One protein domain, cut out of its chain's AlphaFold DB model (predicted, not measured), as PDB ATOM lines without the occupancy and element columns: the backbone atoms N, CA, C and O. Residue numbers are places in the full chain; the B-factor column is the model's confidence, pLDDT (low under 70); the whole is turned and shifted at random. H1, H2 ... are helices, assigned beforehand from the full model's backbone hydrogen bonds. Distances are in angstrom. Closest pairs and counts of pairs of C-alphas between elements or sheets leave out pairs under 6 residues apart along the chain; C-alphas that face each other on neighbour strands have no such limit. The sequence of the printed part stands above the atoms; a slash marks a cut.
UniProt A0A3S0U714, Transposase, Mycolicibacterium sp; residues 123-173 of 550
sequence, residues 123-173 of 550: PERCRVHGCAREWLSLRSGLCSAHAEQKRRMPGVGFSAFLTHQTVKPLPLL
ATOM      1  N   PRO A 123      25.477 -35.792 -22.509       64.69
ATOM      2  CA  PRO A 123      24.843 -34.662 -23.142       64.69
ATOM      3  C   PRO A 123      25.781 -33.443 -23.199       64.69
ATOM      4  O   PRO A 123      26.266 -33.001 -22.159       64.69
ATOM      5  N   GLU A 124      26.065 -32.951 -24.403       75.44
ATOM      6  CA  GLU A 124      26.641 -31.633 -24.677       75.44
ATOM      7  C   GLU A 124      25.531 -30.683 -25.117       75.44
ATOM      8  O   GLU A 124      24.389 -31.100 -25.302       75.44
ATOM      9  N   ARG A 125      25.851 -29.403 -25.306       85.38
ATOM     10  CA  ARG A 125      24.885 -28.439 -25.834       85.38
ATOM     11  C   ARG A 125      24.493 -28.792 -27.267       85.38
ATOM     12  O   ARG A 125      25.286 -29.305 -28.058       85.38
ATOM     13  N   CYS A 126      23.247 -28.501 -27.603       88.81
ATOM     14  CA  CYS A 126      22.742 -28.588 -28.957       88.81
ATOM     15  C   CYS A 126      23.588 -27.714 -29.890       88.81
ATOM     16  O   CYS A 126      23.911 -26.578 -29.563       88.81
ATOM     17  N   ARG A 127      23.898 -28.231 -31.084       89.56
ATOM     18  CA  ARG A 127      24.720 -27.520 -32.075       89.56
ATOM     19  C   ARG A 127      24.051 -26.321 -32.744       89.56
ATOM     20  O   ARG A 127      24.728 -25.587 -33.454       89.56
ATOM     21  N   VAL A 128      22.745 -26.127 -32.553       91.81
ATOM     22  CA  VAL A 128      22.074 -24.903 -33.004       91.81
ATOM     23  C   VAL A 128      22.664 -23.737 -32.225       91.81
ATOM     24  O   VAL A 128      22.644 -23.740 -30.993       91.81
ATOM     25  N   HIS A 129      23.199 -22.756 -32.946       90.62
ATOM     26  CA  HIS A 129      23.872 -21.612 -32.348       90.62
ATOM     27  C   HIS A 129      22.955 -20.899 -31.339       90.62
ATOM     28  O   HIS A 129      21.801 -20.600 -31.641       90.62
ATOM     29  N   GLY A 130      23.458 -20.670 -30.123       89.19
ATOM     30  CA  GLY A 130      22.708 -20.050 -29.024       89.19
ATOM     31  C   GLY A 130      21.711 -20.962 -28.296       89.19
ATOM     32  O   GLY A 130      21.081 -20.523 -27.338       89.19
ATOM     33  N   CYS A 131      21.540 -22.227 -28.699       92.12
ATOM     34  CA  CYS A 131      20.646 -23.150 -28.001       92.12
ATOM     35  C   CYS A 131      21.271 -23.628 -26.680       92.12
ATOM     36  O   CYS A 131      22.368 -24.191 -26.665       92.12
ATOM     37  N   ALA A 132      20.553 -23.458 -25.569       90.31
ATOM     38  CA  ALA A 132      21.022 -23.866 -24.243       90.31
ATOM     39  C   ALA A 132      20.668 -25.327 -23.894       90.31
ATOM     40  O   ALA A 132      21.089 -25.842 -22.858       90.31
ATOM     41  N   ARG A 133      19.893 -26.019 -24.738       89.62
ATOM     42  CA  ARG A 133      19.446 -27.394 -24.467       89.62
ATOM     43  C   ARG A 133      20.538 -28.427 -24.693       89.62
ATOM     44  O   ARG A 133      21.348 -28.295 -25.607       89.62
ATOM     45  N   GLU A 134      20.495 -29.498 -23.915       87.88
ATOM     46  CA  GLU A 134      21.345 -30.668 -24.118       87.88
ATOM     47  C   GLU A 134      20.941 -31.466 -25.374       87.88
ATOM     48  O   GLU A 134      19.756 -31.613 -25.696       87.88
ATOM     49  N   TRP A 135      21.924 -31.989 -26.109       85.19
ATOM     50  CA  TRP A 135      21.683 -32.861 -27.250       85.19
ATOM     51  C   TRP A 135      21.041 -34.189 -26.802       85.19
ATOM     52  O   TRP A 135      21.283 -34.697 -25.708       85.19
ATOM     53  N   LEU A 136      20.200 -34.777 -27.649       76.56
ATOM     54  CA  LEU A 136      19.569 -36.066 -27.364       76.56
ATOM     55  C   LEU A 136      20.586 -37.202 -27.484       76.56
ATOM     56  O   LEU A 136      20.614 -38.137 -26.689       76.56
ATOM     57  N   SER A 137      21.412 -37.132 -28.524       74.00
ATOM     58  CA  SER A 137      22.432 -38.128 -28.796       74.00
ATOM     59  C   SER A 137      23.577 -37.532 -29.593       74.00
ATOM     60  O   SER A 137      23.396 -36.629 -30.417       74.00
ATOM     61  N   LEU A 138      24.729 -38.166 -29.419       69.81
ATOM     62  CA  LEU A 138      25.938 -37.970 -30.201       69.81
ATOM     63  C   LEU A 138      25.676 -37.948 -31.715       69.81
ATOM     64  O   LEU A 138      26.150 -37.068 -32.425       69.81
ATOM     65  N   ARG A 139      24.891 -38.923 -32.199       72.38
ATOM     66  CA  ARG A 139      24.589 -39.104 -33.624       72.38
ATOM     67  C   ARG A 139      23.769 -37.938 -34.169       72.38
ATOM     68  O   ARG A 139      23.996 -37.508 -35.289       72.38
ATOM     69  N   SER A 140      22.824 -37.435 -33.374       80.25
ATOM     70  CA  SER A 140      21.981 -36.312 -33.783       80.25
ATOM     71  C   SER A 140      22.691 -34.967 -33.709       80.25
ATOM     72  O   SER A 140      22.401 -34.102 -34.521       80.25
ATOM     73  N   GLY A 141      23.574 -34.743 -32.729       84.00
ATOM     74  CA  GLY A 141      24.156 -33.417 -32.506       84.00
ATOM     75  C   GLY A 141      23.166 -32.349 -31.996       84.00
ATOM     76  O   GLY A 141      23.543 -31.190 -31.830       84.00
ATOM     77  N   LEU A 142      21.894 -32.708 -31.793       88.75
ATOM     78  CA  LEU A 142      20.763 -31.792 -31.628       88.75
ATOM     79  C   LEU A 142      19.949 -32.149 -30.383       88.75
ATOM     80  O   LEU A 142      19.887 -33.318 -30.006       88.75
ATOM     81  N   CYS A 143      19.298 -31.164 -29.756       88.94
ATOM     82  CA  CYS A 143      18.318 -31.434 -28.700       88.94
ATOM     83  C   CYS A 143      17.098 -32.181 -29.261       88.94
ATOM     84  O   CYS A 143      16.894 -32.224 -30.474       88.94
ATOM     85  N   SER A 144      16.261 -32.757 -28.392       86.94
ATOM     86  CA  SER A 144      15.075 -33.523 -28.812       86.94
ATOM     87  C   SER A 144      14.153 -32.734 -29.758       86.94
ATOM     88  O   SER A 144      13.710 -33.279 -30.768       86.94
ATOM     89  N   ALA A 145      13.938 -31.444 -29.478       89.56
ATOM     90  CA  ALA A 145      13.112 -30.554 -30.294       89.56
ATOM     91  C   ALA A 145      13.734 -30.260 -31.670       89.56
ATOM     92  O   ALA A 145      13.060 -30.382 -32.688       89.56
ATOM     93  N   HIS A 146      15.031 -29.942 -31.729       92.19
ATOM     94  CA  HIS A 146      15.710 -29.692 -33.006       92.19
ATOM     95  C   HIS A 146      15.913 -30.967 -33.824       92.19
ATOM     96  O   HIS A 146      15.843 -30.917 -35.046       92.19
ATOM     97  N   ALA A 147      16.110 -32.117 -33.179       90.00
ATOM     98  CA  ALA A 147      16.150 -33.406 -33.866       90.00
ATOM     99  C   ALA A 147      14.800 -33.729 -34.524       90.00
ATOM    100  O   ALA A 147      14.769 -34.231 -35.644       90.00
ATOM    101  N   GLU A 148      13.690 -33.408 -33.856       90.75
ATOM    102  CA  GLU A 148      12.347 -33.539 -34.422       90.75
ATOM    103  C   GLU A 148      12.108 -32.547 -35.568       90.75
ATOM    104  O   GLU A 148      11.673 -32.951 -36.644       90.75
ATOM    105  N   GLN A 149      12.477 -31.275 -35.396       93.12
ATOM    106  CA  GLN A 149      12.394 -30.276 -36.465       93.12
ATOM    107  C   GLN A 149      13.214 -30.695 -37.695       93.12
ATOM    108  O   GLN A 149      12.737 -30.588 -38.822       93.12
ATOM    109  N   LYS A 150      14.417 -31.247 -37.490       92.19
ATOM    110  CA  LYS A 150      15.261 -31.771 -38.569       92.19
ATOM    111  C   LYS A 150      14.622 -32.960 -39.285       92.19
ATOM    112  O   LYS A 150      14.758 -33.054 -40.505       92.19
ATOM    113  N   ARG A 151      13.951 -33.862 -38.553       90.94
ATOM    114  CA  ARG A 151      13.205 -34.994 -39.140       90.94
ATOM    115  C   ARG A 151      12.057 -34.523 -40.031       90.94
ATOM    116  O   ARG A 151      11.812 -35.143 -41.055       90.94
ATOM    117  N   ARG A 152      11.417 -33.402 -39.684       92.81
ATOM    118  CA  ARG A 152      10.360 -32.759 -40.488       92.81
ATOM    119  C   ARG A 152      10.882 -31.981 -41.701       92.81
ATOM    120  O   ARG A 152      10.081 -31.500 -42.490       92.81
ATOM    121  N   MET A 153      12.201 -31.871 -41.862       90.75
ATOM    122  CA  MET A 153      12.866 -31.269 -43.025       90.75
ATOM    123  C   MET A 153      13.718 -32.322 -43.757       90.75
ATOM    124  O   MET A 153      14.960 -32.253 -43.715       90.75
ATOM    125  N   PRO A 154      13.087 -33.341 -44.377       81.69
ATOM    126  CA  PRO A 154      13.797 -34.278 -45.240       81.69
ATOM    127  C   PRO A 154      14.407 -33.507 -46.427       81.69
ATOM    128  O   PRO A 154      13.803 -32.577 -46.944       81.69
ATOM    129  N   GLY A 155      15.647 -33.828 -46.806       84.44
ATOM    130  CA  GLY A 155      16.380 -33.146 -47.890       84.44
ATOM    131  C   GLY A 155      17.312 -32.007 -47.452       84.44
ATOM    132  O   GLY A 155      18.332 -31.777 -48.091       84.44
ATOM    133  N   VAL A 156      17.061 -31.348 -46.315       88.19
ATOM    134  CA  VAL A 156      17.993 -30.332 -45.789       88.19
ATOM    135  C   VAL A 156      19.197 -31.028 -45.144       88.19
ATOM    136  O   VAL A 156      19.030 -31.833 -44.226       88.19
ATOM    137  N   GLY A 157      20.419 -30.739 -45.595       88.44
ATOM    138  CA  GLY A 157      21.645 -31.267 -44.982       88.44
ATOM    139  C   GLY A 157      21.847 -30.782 -43.537       88.44
ATOM    140  O   GLY A 157      21.259 -29.790 -43.116       88.44
ATOM    141  N   PHE A 158      22.688 -31.460 -42.747       87.62
ATOM    142  CA  PHE A 158      22.909 -31.086 -41.338       87.62
ATOM    143  C   PHE A 158      23.428 -29.647 -41.179       87.62
ATOM    144  O   PHE A 158      22.878 -28.889 -40.388       87.62
ATOM    145  N   SER A 159      24.440 -29.253 -41.959       88.69
ATOM    146  CA  SER A 159      24.993 -27.891 -41.916       88.69
ATOM    147  C   SER A 159      23.970 -26.842 -42.355       88.69
ATOM    148  O   SER A 159      23.823 -25.829 -41.681       88.69
ATOM    149  N   ALA A 160      23.208 -27.123 -43.419       90.06
ATOM    150  CA  ALA A 160      22.140 -26.244 -43.902       90.06
ATOM    151  C   ALA A 160      21.000 -26.091 -42.882       90.06
ATOM    152  O   ALA A 160      20.393 -25.033 -42.785       90.06
ATOM    153  N   PHE A 161      20.727 -27.127 -42.083       93.44
ATOM    154  CA  PHE A 161      19.750 -27.050 -41.001       93.44
ATOM    155  C   PHE A 161      20.207 -26.123 -39.869       93.44
ATOM    156  O   PHE A 161      19.400 -25.356 -39.355       93.44
ATOM    157  N   LEU A 162      21.487 -26.166 -39.479       92.56
ATOM    158  CA  LEU A 162      22.002 -25.338 -38.378       92.56
ATOM    159  C   LEU A 162      21.908 -23.832 -38.657       92.56
ATOM    160  O   LEU A 162      21.821 -23.054 -37.711       92.56
ATOM    161  N   THR A 163      21.925 -23.436 -39.930       91.94
ATOM    162  CA  THR A 163      21.817 -22.042 -40.381       91.94
ATOM    163  C   THR A 163      20.433 -21.697 -40.938       91.94
ATOM    164  O   THR A 163      20.214 -20.579 -41.403       91.94
ATOM    165  N   HIS A 164      19.479 -22.632 -40.895       91.44
ATOM    166  CA  HIS A 164      18.151 -22.437 -41.465       91.44
ATOM    167  C   HIS A 164      17.354 -21.389 -40.671       91.44
ATOM    168  O   HIS A 164      17.268 -21.456 -39.447       91.44
ATOM    169  N   GLN A 165      16.703 -20.443 -41.356       89.94
ATOM    170  CA  GLN A 165      16.087 -19.261 -40.722       89.94
ATOM    171  C   GLN A 165      14.999 -19.588 -39.679       89.94
ATOM    172  O   GLN A 165      14.804 -18.842 -38.711       89.94
ATOM    173  N   THR A 166      14.300 -20.712 -39.865       91.00
ATOM    174  CA  THR A 166      13.242 -21.206 -38.965       91.00
ATOM    175  C   THR A 166      13.772 -21.995 -37.761       91.00
ATOM    176  O   THR A 166      13.002 -22.352 -36.870       91.00
ATOM    177  N   VAL A 167      15.074 -22.287 -37.702       93.50
ATOM    178  CA  VAL A 167      15.706 -22.982 -36.575       93.50
ATOM    179  C   VAL A 167      16.149 -21.933 -35.561       93.50
ATOM    180  O   VAL A 167      17.131 -21.222 -35.755       93.50
ATOM    181  N   LYS A 168      15.387 -21.807 -34.471       94.00
ATOM    182  CA  LYS A 168      15.663 -20.846 -33.394       94.00
ATOM    183  C   LYS A 168      16.312 -21.528 -32.185       94.00
ATOM    184  O   LYS A 168      15.997 -22.693 -31.912       94.00
ATOM    185  N   PRO A 169      17.203 -20.838 -31.450       93.44
ATOM    186  CA  PRO A 169      17.734 -21.351 -30.195       93.44
ATOM    187  C   PRO A 169      16.615 -21.521 -29.165       93.44
ATOM    188  O   PRO A 169      15.652 -20.759 -29.143       93.44
ATOM    189  N   LEU A 170      16.747 -22.534 -28.309       92.62
ATOM    190  CA  LEU A 170      15.767 -22.832 -27.267       92.62
ATOM    191  C   LEU A 170      16.394 -22.660 -25.876       92.62
ATOM    192  O   LEU A 170      17.580 -22.975 -25.710       92.62
ATOM    193  N   PRO A 171      15.609 -22.209 -24.877       91.38
ATOM    194  CA  PRO A 171      16.098 -22.018 -23.519       91.38
ATOM    195  C   PRO A 171      16.419 -23.352 -22.836       91.38
ATOM    196  O   PRO A 171      15.927 -24.416 -23.245       91.38
ATOM    197  N   LEU A 172      17.242 -23.256 -21.787       89.44
ATOM    198  CA  LEU A 172      17.645 -24.356 -20.911       89.44
ATOM    199  C   LEU A 172      16.399 -25.054 -20.351       89.44
ATOM    200  O   LEU A 172      15.448 -24.390 -19.938       89.44
ATOM    201  N   LEU A 173      16.392 -26.385 -20.344       90.50
ATOM    202  CA  LEU A 173      15.373 -27.134 -19.609       90.50
ATOM    203  C   LEU A 173      15.784 -27.270 -18.138       90.50
ATOM    204  O   LEU A 173      16.984 -27.316 -17.867       90.50
TER     205      LEU A 173
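AT A GLANCE: This is residues 123 to 173 of the 550 residues of the protein "Transposase" of Mycolicibacterium sp (UniProt A0A3S0U714). There is little regular structure here: a compact body made mostly of loops, with two short helices, H1 about midway along its length and at one side, and then H2 in one half of it. A looped stretch, residues 123 to 143, fills the other half, and residues 163 to 173 run back along the body from H2 toward that half. The printed part has 51 residues, 13 of them in named helices, with no named strand; the class is all helix. The radius of gyration of the C-alphas is 9.8 A, and the spans are 28 by 21 by 15 A.

IN THESE COORDINATES: Residues 123 to 143 hold no named element; C-alpha 123 is at (24.843, -34.662, -23.142). H1, residues 144 to 151, begins at C-alpha 144 (15.075, -33.523, -28.812) and is 10.6 A long. H2, residues 158 to 162, is 6.5 A long and ends at C-alpha 162 (22.002, -25.338, -38.378).

HOW THE PARTS SIT: H1 and H2 are close but not clearly touching; their closest C-alphas, those of Lys 150 and Phe 161, are 7.0 A apart. In both helices every O i to N i+4 pair is within hydrogen-bond range.

THE WHOLE: The C-alphas farthest apart, those of Gly 155 and Leu 173, are 28.9 A apart. The printed part has no cut, and the link from H1 to H2 is short, with 6 residues. The mean pLDDT of the printed part is 87.6; residues 123 and 138 are under 70.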